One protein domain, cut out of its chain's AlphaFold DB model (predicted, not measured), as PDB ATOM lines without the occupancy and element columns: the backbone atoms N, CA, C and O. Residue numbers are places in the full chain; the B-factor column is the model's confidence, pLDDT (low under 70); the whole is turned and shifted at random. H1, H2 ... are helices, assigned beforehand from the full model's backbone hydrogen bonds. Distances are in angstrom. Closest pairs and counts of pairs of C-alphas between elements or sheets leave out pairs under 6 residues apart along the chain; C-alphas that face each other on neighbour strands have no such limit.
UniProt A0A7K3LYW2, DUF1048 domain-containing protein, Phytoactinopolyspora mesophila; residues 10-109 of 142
ATOM      1  N   VAL A  10       3.122  28.236  69.291       67.19
ATOM      2  CA  VAL A  10       3.780  27.080  68.668       67.19
ATOM      3  C   VAL A  10       5.306  27.201  68.765       67.19
ATOM      4  O   VAL A  10       5.954  26.207  69.094       67.19
ATOM      5  N   GLY A  11       5.866  28.403  68.580       70.38
ATOM      6  CA  GLY A  11       7.291  28.690  68.780       70.38
ATOM      7  C   GLY A  11       7.759  28.419  70.214       70.38
ATOM      8  O   GLY A  11       8.642  27.594  70.428       70.38
ATOM      9  N   ASP A  12       7.089  28.997  71.217       73.19
ATOM     10  CA  ASP A  12       7.441  28.806  72.637       73.19
ATOM     11  C   ASP A  12       7.347  27.330  73.083       73.19
ATOM     12  O   ASP A  12       8.170  26.833  73.859       73.19
ATOM     13  N   LEU A  13       6.369  26.578  72.564       79.56
ATOM     14  CA  LEU A  13       6.249  25.142  72.831       79.56
ATOM     15  C   LEU A  13       7.367  24.323  72.175       79.56
ATOM     16  O   LEU A  13       7.887  23.389  72.803       79.56
ATOM     17  N   ALA A  14       7.734  24.651  70.936       80.50
ATOM     18  CA  ALA A  14       8.841  24.014  70.232       80.50
ATOM     19  C   ALA A  14      10.168  24.277  70.958       80.50
ATOM     20  O   ALA A  14      10.895  23.325  71.253       80.50
ATOM     21  N   ASP A  15      10.426  25.516  71.367       78.50
ATOM     22  CA  ASP A  15      11.628  25.898  72.109       78.50
ATOM     23  C   ASP A  15      11.715  25.195  73.460       78.50
ATOM     24  O   ASP A  15      12.729  24.569  73.779       78.50
ATOM     25  N   LYS A  16      10.620  25.163  74.227       81.88
ATOM     26  CA  LYS A  16      10.560  24.402  75.486       81.88
ATOM     27  C   LYS A  16      10.811  22.912  75.287       81.88
ATOM     28  O   LYS A  16      11.338  22.249  76.186       81.88
ATOM     29  N   ARG A  17      10.389  22.333  74.159       87.31
ATOM     30  CA  ARG A  17      10.664  20.925  73.839       87.31
ATOM     31  C   ARG A  17      12.139  20.726  73.497       87.31
ATOM     32  O   ARG A  17      12.749  19.800  74.027       87.31
ATOM     33  N   ARG A  18      12.711  21.598  72.666       87.38
ATOM     34  CA  ARG A  18      14.128  21.555  72.279       87.38
ATOM     35  C   ARG A  18      15.053  21.755  73.476       87.38
ATOM     36  O   ARG A  18      15.998  20.988  73.638       87.38
ATOM     37  N   TRP A  19      14.725  22.696  74.359       86.19
ATOM     38  CA  TRP A  19      15.436  22.922  75.616       86.19
ATOM     39  C   TRP A  19      15.424  21.681  76.511       86.19
ATOM     40  O   TRP A  19      16.466  21.239  76.989       86.19
ATOM     41  N   ARG A  20      14.256  21.053  76.695       89.69
ATOM     42  CA  ARG A  20      14.152  19.800  77.461       89.69
ATOM     43  C   ARG A  20      14.973  18.670  76.840       89.69
ATOM     44  O   ARG A  20      15.634  17.942  77.577       89.69
ATOM     45  N   GLY A  21      14.959  18.548  75.512       93.50
ATOM     46  CA  GLY A  21      15.792  17.592  74.779       93.50
ATOM     47  C   GLY A  21      17.283  17.826  75.022       93.50
ATOM     48  O   GLY A  21      17.985  16.907  75.433       93.50
ATOM     49  N   TYR A  22      17.740  19.070  74.874       93.00
ATOM     50  CA  TYR A  22      19.113  19.477  75.180       93.00
ATOM     51  C   TYR A  22      19.512  19.118  76.620       93.00
ATOM     52  O   TYR A  22      20.506  18.433  76.842       93.00
ATOM     53  N   ARG A  23      18.697  19.479  77.618       92.62
ATOM     54  CA  ARG A  23      18.999  19.181  79.028       92.62
ATOM     55  C   ARG A  23      19.092  17.679  79.308       92.62
ATOM     56  O   ARG A  23      19.913  17.263  80.125       92.62
ATOM     57  N   ALA A  24      18.278  16.859  78.641       96.12
ATOM     58  CA  ALA A  24      18.354  15.404  78.759       96.12
ATOM     59  C   ALA A  24      19.663  14.849  78.171       96.12
ATOM     60  O   ALA A  24      20.317  14.033  78.821       96.12
ATOM     61  N   ARG A  25      20.070  15.346  76.996       96.06
ATOM     62  CA  ARG A  25      21.341  15.013  76.331       96.06
ATOM     63  C   ARG A  25      22.542  15.333  77.219       96.06
ATOM     64  O   ARG A  25      23.329  14.451  77.546       96.06
ATOM     65  N   VAL A  26      22.608  16.561  77.736       91.62
ATOM     66  CA  VAL A  26      23.682  16.994  78.647       91.62
ATOM     67  C   VAL A  26      23.728  16.147  79.919       91.62
ATOM     68  O   VAL A  26      24.805  15.769  80.377       91.62
ATOM     69  N   LYS A  27      22.569  15.787  80.483       93.62
ATOM     70  CA  LYS A  27      22.503  14.938  81.681       93.62
ATOM     71  C   LYS A  27      23.079  13.537  81.443       93.62
ATOM     72  O   LYS A  27      23.678  12.985  82.369       93.62
ATOM     73  N   ALA A  28      22.910  12.988  80.240       96.19
ATOM     74  CA  ALA A  28      23.392  11.660  79.862       96.19
ATOM     75  C   ALA A  28      24.917  11.592  79.656       96.19
ATOM     76  O   ALA A  28      25.479  10.499  79.688       96.19
ATOM     77  N   LEU A  29      25.596  12.733  79.494       86.81
ATOM     78  CA  LEU A  29      27.048  12.771  79.321       86.81
ATOM     79  C   LEU A  29      27.803  12.261  80.565       86.81
ATOM     80  O   LEU A  29      27.353  12.466  81.705       86.81
ATOM     81  N   PRO A  30      29.010  11.682  80.382       88.81
ATOM     82  CA  PRO A  30      29.896  11.375  81.497       88.81
ATOM     83  C   PRO A  30      30.239  12.640  82.294       88.81
ATOM     84  O   PRO A  30      30.297  13.748  81.758       88.81
ATOM     85  N   ALA A  31      30.499  12.482  83.594       81.44
ATOM     86  CA  ALA A  31      30.527  13.596  84.545       81.44
ATOM     87  C   ALA A  31      31.494  14.740  84.179       81.44
ATOM     88  O   ALA A  31      31.183  15.897  84.448       81.44
ATOM     89  N   ALA A  32      32.648  14.437  83.575       75.38
ATOM     90  CA  ALA A  32      33.609  15.455  83.148       75.38
ATOM     91  C   ALA A  32      33.082  16.294  81.969       75.38
ATOM     92  O   ALA A  32      33.091  17.521  82.049       75.38
ATOM     93  N   TYR A  33      32.561  15.643  80.922       75.56
ATOM     94  CA  TYR A  33      31.970  16.310  79.756       75.56
ATOM     95  C   TYR A  33      30.745  17.128  80.154       75.56
ATOM     96  O   TYR A  33      30.637  18.289  79.775       75.56
ATOM     97  N   ARG A  34      29.872  16.568  81.001       84.06
ATOM     98  CA  ARG A  34      28.701  17.286  81.519       84.06
ATOM     99  C   ARG A  34      29.089  18.582  82.231       84.06
ATOM    100  O   ARG A  34      28.521  19.625  81.931       84.06
ATOM    101  N   ARG A  35      30.086  18.542  83.127       81.38
ATOM    102  CA  ARG A  35      30.573  19.743  83.833       81.38
ATOM    103  C   ARG A  35      31.121  20.804  82.878       81.38
ATOM    104  O   ARG A  35      30.904  21.990  83.106       81.38
ATOM    105  N   ALA A  36      31.829  20.388  81.828       83.56
ATOM    106  CA  ALA A  36      32.342  21.308  80.817       83.56
ATOM    107  C   ALA A  36      31.201  21.975  80.035       83.56
ATOM    108  O   ALA A  36      31.187  23.199  79.913       83.56
ATOM    109  N   VAL A  37      30.208  21.196  79.595       87.38
ATOM    110  CA  VAL A  37      29.020  21.726  78.913       87.38
ATOM    111  C   VAL A  37      28.248  22.693  79.811       87.38
ATOM    112  O   VAL A  37      27.917  23.782  79.368       87.38
ATOM    113  N   GLU A  38      28.034  22.373  81.089       84.81
ATOM    114  CA  GLU A  38      27.353  23.268  82.041       84.81
ATOM    115  C   GLU A  38      28.129  24.576  82.310       84.81
ATOM    116  O   GLU A  38      27.536  25.615  82.610       84.81
ATOM    117  N   ALA A  39      29.462  24.555  82.235       84.44
ATOM    118  CA  ALA A  39      30.276  25.767  82.334       84.44
ATOM    119  C   ALA A  39      30.146  26.640  81.079       84.44
ATOM    120  O   ALA A  39      29.927  27.846  81.201       84.44
ATOM    121  N   LEU A  40      30.211  26.026  79.895       85.44
ATOM    122  CA  LEU A  40      30.013  26.707  78.616       85.44
ATOM    123  C   LEU A  40      28.588  27.262  78.501       85.44
ATOM    124  O   LEU A  40      28.421  28.417  78.133       85.44
ATOM    125  N   GLU A  41      27.573  26.503  78.915       86.50
ATOM    126  CA  GLU A  41      26.170  26.931  78.935       86.50
ATOM    127  C   GLU A  41      25.980  28.215  79.751       86.50
ATOM    128  O   GLU A  41      25.369  29.172  79.276       86.50
ATOM    129  N   ARG A  42      26.561  28.276  80.958       84.50
ATOM    130  CA  ARG A  42      26.511  29.481  81.801       84.50
ATOM    131  C   ARG A  42      27.193  30.678  81.146       84.50
ATOM    132  O   ARG A  42      26.686  31.791  81.254       84.50
ATOM    133  N   TYR A  43      28.324  30.457  80.482       84.44
ATOM    134  CA  TYR A  43      29.031  31.521  79.778       84.44
ATOM    135  C   TYR A  43      28.227  32.043  78.581       84.44
ATOM    136  O   TYR A  43      28.054  33.253  78.449       84.44
ATOM    137  N   LEU A  44      27.666  31.147  77.763       83.00
ATOM    138  CA  LEU A  44      26.797  31.503  76.638       83.00
ATOM    139  C   LEU A  44      25.583  32.318  77.115       83.00
ATOM    140  O   LEU A  44      25.293  33.369  76.547       83.00
ATOM    141  N   MET A  45      24.930  31.901  78.208       82.31
ATOM    142  CA  MET A  45      23.844  32.672  78.823       82.31
ATOM    143  C   MET A  45      24.302  34.053  79.298       82.31
ATOM    144  O   MET A  45      23.627  35.041  79.021       82.31
ATOM    145  N   TYR A  46      25.436  34.140  80.002       83.38
ATOM    146  CA  TYR A  46      25.981  35.417  80.464       83.38
ATOM    147  C   TYR A  46      26.224  36.377  79.295       83.38
ATOM    148  O   TYR A  46      25.794  37.525  79.356       83.38
ATOM    149  N   ARG A  47      26.851  35.900  78.215       78.50
ATOM    150  CA  ARG A  47      27.158  36.697  77.018       78.50
ATOM    151  C   ARG A  47      25.894  37.230  76.352       78.50
ATOM    152  O   ARG A  47      25.808  38.422  76.069       78.50
ATOM    153  N   VAL A  48      24.895  36.370  76.171       76.81
ATOM    154  CA  VAL A  48      23.596  36.744  75.602       76.81
ATOM    155  C   VAL A  48      22.905  37.800  76.463       76.81
ATOM    156  O   VAL A  48      22.556  38.861  75.955       76.81
ATOM    157  N   ILE A  49      22.758  37.553  77.769       74.19
ATOM    158  CA  ILE A  49      22.085  38.481  78.693       74.19
ATOM    159  C   ILE A  49      22.821  39.823  78.741       74.19
ATOM    160  O   ILE A  49      22.204  40.887  78.710       74.19
ATOM    161  N   HIS A  50      24.152  39.789  78.803       70.88
ATOM    162  CA  HIS A  50      24.968  40.994  78.844       70.88
ATOM    163  C   HIS A  50      24.815  41.824  77.563       70.88
ATOM    164  O   HIS A  50      24.676  43.045  77.629       70.88
ATOM    165  N   ARG A  51      24.741  41.169  76.401       68.31
ATOM    166  CA  ARG A  51      24.463  41.829  75.122       68.31
ATOM    167  C   ARG A  51      23.070  42.451  75.082       68.31
ATOM    168  O   ARG A  51      22.939  43.582  74.612       68.31
ATOM    169  N   GLU A  52      22.043  41.750  75.556       73.88
ATOM    170  CA  GLU A  52      20.684  42.303  75.645       73.88
ATOM    171  C   GLU A  52      20.666  43.572  76.503       73.88
ATOM    172  O   GLU A  52      20.071  44.573  76.104       73.88
ATOM    173  N   ALA A  53      21.393  43.571  77.624       71.25
ATOM    174  CA  ALA A  53      21.518  44.731  78.499       71.25
ATOM    175  C   ALA A  53      22.240  45.923  77.840       71.25
ATOM    176  O   ALA A  53      21.866  47.067  78.085       71.25
ATOM    177  N   ILE A  54      23.255  45.675  77.003       67.00
ATOM    178  CA  ILE A  54      24.035  46.737  76.339       67.00
ATOM    179  C   ILE A  54      23.313  47.292  75.106       67.00
ATOM    180  O   ILE A  54      23.313  48.497  74.871       67.00
ATOM    181  N   THR A  55      22.727  46.415  74.291       67.44
ATOM    182  CA  THR A  55      22.201  46.780  72.965       67.44
ATOM    183  C   THR A  55      20.701  47.059  72.963       67.44
ATOM    184  O   THR A  55      20.189  47.623  71.999       67.44
ATOM    185  N   GLY A  56      19.973  46.622  73.997       65.31
ATOM    186  CA  GLY A  56      18.507  46.636  74.023       65.31
ATOM    187  C   GLY A  56      17.856  45.681  73.011       65.31
ATOM    188  O   GLY A  56      16.630  45.638  72.907       65.31
ATOM    189  N   ALA A  57      18.648  44.913  72.253       68.19
ATOM    190  CA  ALA A  57      18.156  43.971  71.261       68.19
ATOM    191  C   ALA A  57      17.836  42.632  71.929       68.19
ATOM    192  O   ALA A  57      18.746  41.888  72.286       68.19
ATOM    193  N   VAL A  58      16.547  42.318  72.062       64.19
ATOM    194  CA  VAL A  58      16.085  41.021  72.578       64.19
ATOM    195  C   VAL A  58      16.442  39.924  71.582       64.19
ATOM    196  O   VAL A  58      16.031  39.970  70.417       64.19
ATOM    197  N   THR A  59      17.184  38.919  72.038       65.44
ATOM    198  CA  THR A  59      17.509  37.759  71.212       65.44
ATOM    199  C   THR A  59      16.298  36.829  71.199       65.44
ATOM    200  O   THR A  59      15.753  36.482  72.245       65.44
ATOM    201  N   LYS A  60      15.815  36.437  70.012       64.00
ATOM    202  CA  LYS A  60      14.692  35.487  69.914       64.00
ATOM    203  C   LYS A  60      15.111  34.119  70.466       64.00
ATOM    204  O   LYS A  60      16.244  33.699  70.239       64.00
ATOM    205  N   GLY A  61      14.192  33.423  71.141       57.47
ATOM    206  CA  GLY A  61      14.437  32.103  71.743       57.47
ATOM    207  C   GLY A  61      15.001  31.087  70.748       57.47
ATOM    208  O   GLY A  61      15.966  30.392  71.054       57.47
ATOM    209  N   ASP A  62      14.498  31.119  69.518       56.00
ATOM    210  CA  ASP A  62      14.901  30.283  68.392       56.00
ATOM    211  C   ASP A  62      16.420  30.385  68.122       56.00
ATOM    212  O   ASP A  62      17.091  29.366  67.959       56.00
ATOM    213  N   VAL A  63      16.968  31.611  68.170       59.06
ATOM    214  CA  VAL A  63      18.389  31.945  67.917       59.06
ATOM    215  C   VAL A  63      19.293  31.491  69.068       59.06
ATOM    216  O   VAL A  63      20.485  31.262  68.883       59.06
ATOM    217  N   LEU A  64      18.733  31.327  70.268       66.31
ATOM    218  CA  LEU A  64      19.493  30.909  71.442       66.31
ATOM    219  C   LEU A  64      19.669  29.403  71.519       66.31
ATOM    220  O   LEU A  64      20.677  28.948  72.045       66.31
ATOM    221  N   VAL A  65      18.720  28.615  71.015       76.19
ATOM    222  CA  VAL A  65      18.741  27.162  71.220       76.19
ATOM    223  C   VAL A  65      19.713  26.448  70.270       76.19
ATOM    224  O   VAL A  65      20.235  25.397  70.638       76.19
ATOM    225  N   ASP A  66      20.012  27.010  69.097       84.12
ATOM    226  CA  ASP A  66      20.904  26.391  68.101       84.12
ATOM    227  C   ASP A  66      22.358  26.211  68.589       84.12
ATOM    228  O   ASP A  66      22.850  25.077  68.525       84.12
ATOM    229  N   PRO A  67      23.021  27.223  69.194       84.50
ATOM    230  CA  PRO A  67      24.330  27.038  69.826       84.50
ATOM    231  C   PRO A  67      24.358  25.916  70.870       84.50
ATOM    232  O   PRO A  67      25.333  25.172  70.949       84.50
ATOM    233  N   TYR A  68      23.287  25.756  71.658       88.31
ATOM    234  CA  TYR A  68      23.213  24.699  72.672       88.31
ATOM    235  C   TYR A  68      23.024  23.308  72.053       88.31
ATOM    236  O   TYR A  68      23.567  22.333  72.574       88.31
ATOM    237  N   GLN A  69      22.288  23.185  70.940       90.31
ATOM    238  CA  GLN A  69      22.180  21.901  70.236       90.31
ATOM    239  C   GLN A  69      23.533  21.468  69.674       90.31
ATOM    240  O   GLN A  69      23.933  20.326  69.895       90.31
ATOM    241  N   GLU A  70      24.264  22.381  69.030       91.56
ATOM    242  CA  GLU A  70      25.606  22.084  68.517       91.56
ATOM    243  C   GLU A  70      26.582  21.751  69.651       91.56
ATOM    244  O   GLU A  70      27.349  20.793  69.550       91.56
ATOM    245  N   LEU A  71      26.504  22.476  70.773       91.06
ATOM    246  CA  LEU A  71      27.299  22.177  71.960       91.06
ATOM    247  C   LEU A  71      27.053  20.745  72.462       91.06
ATOM    248  O   LEU A  71      28.007  20.028  72.761       91.06
ATOM    249  N   ALA A  72      25.793  20.306  72.527       92.94
ATOM    250  CA  ALA A  72      25.472  18.932  72.909       92.94
ATOM    251  C   ALA A  72      26.003  17.911  71.890       92.94
ATOM    252  O   ALA A  72      26.615  16.926  72.293       92.94
ATOM    253  N   GLU A  73      25.826  18.152  70.589       95.00
ATOM    254  CA  GLU A  73      26.290  17.249  69.524       95.00
ATOM    255  C   GLU A  73      27.805  17.033  69.545       95.00
ATOM    256  O   GLU A  73      28.280  15.898  69.456       95.00
ATOM    257  N   VAL A  74      28.569  18.117  69.699       93.94
ATOM    258  CA  VAL A  74      30.033  18.068  69.757       93.94
ATOM    259  C   VAL A  74      30.500  17.256  70.968       93.94
ATOM    260  O   VAL A  74      31.379  16.402  70.839       93.94
ATOM    261  N   PHE A  75      29.897  17.477  72.137       91.50
ATOM    262  CA  PHE A  75      30.302  16.798  73.368       91.50
ATOM    263  C   PHE A  75      29.815  15.350  73.462       91.50
ATOM    264  O   PHE A  75      30.495  14.528  74.072       91.50
ATOM    265  N   GLU A  76      28.683  15.009  72.847       96.31
ATOM    266  CA  GLU A  76      28.242  13.618  72.707       96.31
ATOM    267  C   GLU A  76      29.213  12.813  71.849       96.31
ATOM    268  O   GLU A  76      29.621  11.724  72.250       96.31
ATOM    269  N   ARG A  77      29.627  13.368  70.703       96.12
ATOM    270  CA  ARG A  77      30.615  12.727  69.829       96.12
ATOM    271  C   ARG A  77      31.953  12.559  70.542       96.12
ATOM    272  O   ARG A  77      32.467  11.452  70.608       96.12
ATOM    273  N   ALA A  78      32.456  13.625  71.163       86.31
ATOM    274  CA  ALA A  78      33.701  13.567  71.923       86.31
ATOM    275  C   ALA A  78      33.653  12.530  73.054       86.31
ATOM    276  O   ALA A  78      34.614  11.796  73.267       86.31
ATOM    277  N   ALA A  79      32.529  12.434  73.768       86.81
ATOM    278  CA  ALA A  79      32.361  11.436  74.816       86.81
ATOM    279  C   ALA A  79      32.324  10.003  74.263       86.81
ATOM    280  O   ALA A  79      32.884   9.110  74.899       86.81
ATOM    281  N   ALA A  80      31.690   9.783  73.106       95.38
ATOM    282  CA  ALA A  80      31.649   8.482  72.439       95.38
ATOM    283  C   ALA A  80      33.034   8.045  71.931       95.38
ATOM    284  O   ALA A  80      33.399   6.880  72.079       95.38
ATOM    285  N   ASP A  81      33.813   8.993  71.411       93.56
ATOM    286  CA  ASP A  81      35.148   8.757  70.854       93.56
ATOM    287  C   ASP A  81      36.257   8.775  71.926       93.56
ATOM    288  O   ASP A  81      37.413   8.456  71.648       93.56
ATOM    289  N   GLY A  82      35.930   9.153  73.167       86.75
ATOM    290  CA  GLY A  82      36.900   9.315  74.253       86.75
ATOM    291  C   GLY A  82      37.832  10.521  74.083       86.75
ATOM    292  O   GLY A  82      38.890  10.567  74.712       86.75
ATOM    293  N   THR A  83      37.458  11.495  73.251       87.38
ATOM    294  CA  THR A  83      38.264  12.680  72.938       87.38
ATOM    295  C   THR A  83      38.421  13.589  74.160       87.38
ATOM    296  O   THR A  83      37.422  14.071  74.699       87.38
ATOM    297  N   PRO A  84      39.653  13.914  74.589       83.62
ATOM    298  CA  PRO A  84      39.874  14.827  75.702       83.62
ATOM    299  C   PRO A  84      39.147  16.164  75.503       83.62
ATOM    300  O   PRO A  84      39.252  16.791  74.454       83.62
ATOM    301  N   ILE A  85      38.477  16.667  76.547       81.75
ATOM    302  CA  ILE A  85      37.724  17.940  76.500       81.75
ATOM    303  C   ILE A  85      38.586  19.089  75.959       81.75
ATOM    304  O   ILE A  85      38.086  19.965  75.262       81.75
ATOM    305  N   ARG A  86      39.893  19.076  76.250       83.12
ATOM    306  CA  ARG A  86      40.836  20.102  75.795       83.12
ATOM    307  C   ARG A  86      41.080  20.088  74.286       83.12
ATOM    308  O   ARG A  86      41.346  21.142  73.722       83.12
ATOM    309  N   GLU A  87      40.961  18.932  73.645       82.44
ATOM    310  CA  GLU A  87      41.022  18.809  72.186       82.44
ATOM    311  C   GLU A  87      39.719  19.287  71.535       82.44
ATOM    312  O   GLU A  87      39.751  19.853  70.449       82.44
ATOM    313  N   VAL A  88      38.588  19.147  72.237       85.62
ATOM    314  CA  VAL A  88      37.277  19.632  71.780       85.62
ATOM    315  C   VAL A  88      37.196  21.159  71.812       85.62
ATOM    316  O   VAL A  88      36.825  21.785  70.825       85.62
ATOM    317  N   VAL A  89      37.530  21.767  72.955       83.19
ATOM    318  CA  VAL A  89      37.375  23.221  73.166       83.19
ATOM    319  C   VAL A  89      38.619  24.023  72.779       83.19
ATOM    320  O   VAL A  89      38.584  25.250  72.743       83.19
ATOM    321  N   GLY A  90      39.743  23.353  72.527       82.81
ATOM    322  CA  GLY A  90      41.026  23.989  72.252       82.81
ATOM    323  C   GLY A  90      41.662  24.676  73.467       82.81
ATOM    324  O   GLY A  90      41.254  24.513  74.623       82.81
ATOM    325  N   ALA A  91      42.711  25.461  73.201       79.88
ATOM    326  CA  ALA A  91      43.484  26.168  74.225       79.88
ATOM    327  C   ALA A  91      42.696  27.298  74.917       79.88
ATOM    328  O   ALA A  91      42.976  27.636  76.069       79.88
ATOM    329  N   ASP A  92      41.681  27.843  74.257       80.88
ATOM    330  CA  ASP A  92      40.859  28.924  74.786       80.88
ATOM    331  C   ASP A  92      39.367  28.548  74.712       80.88
ATOM    332  O   ASP A  92      38.748  28.670  73.650       80.88
ATOM    333  N   PRO A  93      38.775  28.093  75.833       80.56
ATOM    334  CA  PRO A  93      37.362  27.737  75.894       80.56
ATOM    335  C   PRO A  93      36.427  28.935  75.686       80.56
ATOM    336  O   PRO A  93      35.287  28.735  75.269       80.56
ATOM    337  N   LEU A  94      36.886  30.166  75.962       85.19
ATOM    338  CA  LEU A  94      36.101  31.381  75.725       85.19
ATOM    339  C   LEU A  94      35.984  31.622  74.223       85.19
ATOM    340  O   LEU A  94      34.880  31.741  73.703       85.19
ATOM    341  N   ARG A  95      37.114  31.551  73.508       82.25
ATOM    342  CA  ARG A  95      37.140  31.654  72.043       82.25
ATOM    343  C   ARG A  95      36.275  30.587  71.371       82.25
ATOM    344  O   ARG A  95      35.621  30.881  70.375       82.25
ATOM    345  N   PHE A  96      36.258  29.362  71.899       85.75
ATOM    346  CA  PHE A  96      35.360  28.310  71.416       85.75
ATOM    347  C   PHE A  96      33.881  28.698  71.578       85.75
ATOM    348  O   PHE A  96      33.107  28.590  70.627       85.75
ATOM    349  N   ALA A  97      33.491  29.182  72.760       85.81
ATOM    350  CA  ALA A  97      32.116  29.594  73.023       85.81
ATOM    351  C   ALA A  97      31.692  30.803  72.172       85.81
ATOM    352  O   ALA A  97      30.588  30.818  71.626       85.81
ATOM    353  N   ASP A  98      32.576  31.784  72.001       82.56
ATOM    354  CA  ASP A  98      32.318  32.950  71.155       82.56
ATOM    355  C   ASP A  98      32.190  32.566  69.678       82.56
ATOM    356  O   ASP A  98      31.309  33.068  68.978       82.56
ATOM    357  N   ALA A  99      33.005  31.618  69.205       84.56
ATOM    358  CA  ALA A  99      32.881  31.089  67.850       84.56
ATOM    359  C   ALA A  99      31.528  30.391  67.625       84.56
ATOM    360  O   ALA A  99      30.929  30.561  66.563       84.56
ATOM    361  N   LEU A 100      31.013  29.662  68.627       84.81
ATOM    362  CA  LEU A 100      29.671  29.069  68.570       84.81
ATOM    363  C   LEU A 100      28.576  30.140  68.469       84.81
ATOM    364  O   LEU A 100      27.693  30.024  67.621       84.81
ATOM    365  N   LEU A 101      28.633  31.202  69.279       80.38
ATOM    366  CA  LEU A 101      27.665  32.305  69.190       80.38
ATOM    367  C   LEU A 101      27.735  33.015  67.835       80.38
ATOM    368  O   LEU A 101      26.701  33.348  67.255       80.38
ATOM    369  N   SER A 102      28.946  33.228  67.320       81.25
ATOM    370  CA  SER A 102      29.176  33.900  66.040       81.25
ATOM    371  C   SER A 102      28.611  33.104  64.869       81.25
ATOM    372  O   SER A 102      27.857  33.645  64.059       81.25
ATOM    373  N   LYS A 103      28.861  31.789  64.839       82.56
ATOM    374  CA  LYS A 103      28.356  30.885  63.798       82.56
ATOM    375  C   LYS A 103      26.831  30.935  63.649       82.56
ATOM    376  O   LYS A 103      26.329  30.858  62.531       82.56
ATOM    377  N   HIS A 104      26.107  31.077  64.758       74.25
ATOM    378  CA  HIS A 104      24.638  31.104  64.785       74.25
ATOM    379  C   HIS A 104      24.045  32.521  64.747       74.25
ATOM    380  O   HIS A 104      22.851  32.701  64.967       74.25
ATOM    381  N   GLY A 105      24.862  33.552  64.500       67.56
ATOM    382  CA  GLY A 105      24.410  34.949  64.471       67.56
ATOM    383  C   GLY A 105      23.985  35.505  65.838       67.56
ATOM    384  O   GLY A 105      23.541  36.650  65.930       67.56
ATOM    385  N   ALA A 106      24.159  34.728  66.909       63.19
ATOM    386  CA  ALA A 106      23.890  35.126  68.287       63.19
ATOM    387  C   ALA A 106      24.976  36.061  68.849       63.19
ATOM    388  O   ALA A 106      24.735  36.751  69.838       63.19
ATOM    389  N   ALA A 107      26.145  36.146  68.197       57.16
ATOM    390  CA  ALA A 107      27.171  37.135  68.531       57.16
ATOM    391  C   ALA A 107      26.771  38.571  68.151       57.16
ATOM    392  O   ALA A 107      27.388  39.506  68.641       57.16
ATOM    393  N   GLY A 108      25.722  38.776  67.340       51.44
ATOM    394  CA  GLY A 108      25.421  40.062  66.702       51.44
ATOM    395  C   GLY A 108      26.321  40.323  65.486       51.44
ATOM    396  O   GLY A 108      27.352  39.679  65.325       51.44
ATOM    397  N   GLY A 109      25.894  41.209  64.582       51.41
ATOM    398  CA  GLY A 109      26.655  41.551  63.370       51.41
ATOM    399  C   GLY A 109      27.989  42.263  63.649       51.41
ATOM    400  O   GLY A 109      28.436  42.348  64.785       51.41
TER     401      GLY A 109
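What this domain is: This is residues 10 to 109 of the 142 residues of the protein "DUF1048 domain-containing protein" of Phytoactinopolyspora mesophila (UniProt A0A7K3LYW2). Three long helices, H1, H2 and H3, make an up-and-down bundle, each running against the one before it in the chain, with H1 and H2 meeting near their link. Short H4 and then H5 fold back over the side away from H1, H5 crossing H2 steeply. The 100 printed residues hold five named helices, H1 to H5 in chain order, and no named strand: all helix. The whole is compact, with a radius of gyration of the C-alphas of 13.7 A, and only just flat, spanning 41 by 32 by 18 A.

How they stand to each other: Begin with H2, residues 31 to 55, which forms a hairpin with H3, residues 61 to 81. They touch at a shallow tilt of 21 degrees, opposite ways, H2 with residues 33 to 41 alone; the closest C-alphas, of Tyr 33 and Phe 75, are 6.6 A apart. H1, residues 10 to 28, touches H3 the same way at a shallow tilt of 23 degrees, closest at the C-alphas of Tyr 22 and Gln 69, 6.3 A. H1 touches H2 with residues 26 to 28 alone, closest at the C-alphas of Val 26 and Arg 34, 5.8 A. H5, residues 93 to 103, touches H2 at a steep tilt of 58 degrees, closest at the C-alphas of Leu 40 and Ala 97, 6.6 A. H4, residues 85 to 89, touches H3, closest at the C-alphas of Ala 78 and Val 88, 7.0 A. H1 is apart from H4 and H5. Every O i to N i+4 pair is within hydrogen-bond range in H1, H2, H4 and H5, and 14 of 17 in H3.

Where its parts are: Find C-alpha 31 at (30.527, 13.596, 84.545); from there H2 runs 36.1 A to C-alpha 55. H3 covers 31.2 A and H1 27.3 A, the latter from C-alpha 10 at (3.780, 27.080, 68.668). H5 ends at C-alpha 103, (28.356, 30.885, 63.798).

The domain as a whole: The C-alphas farthest apart, of Gly 56 and Gly 82, are 41.6 A apart. The printed part has no cut, and its four links between helices are tight. Look for pLDDT under 70 at residues 10, 51, 54 to 64 and 105 to 109.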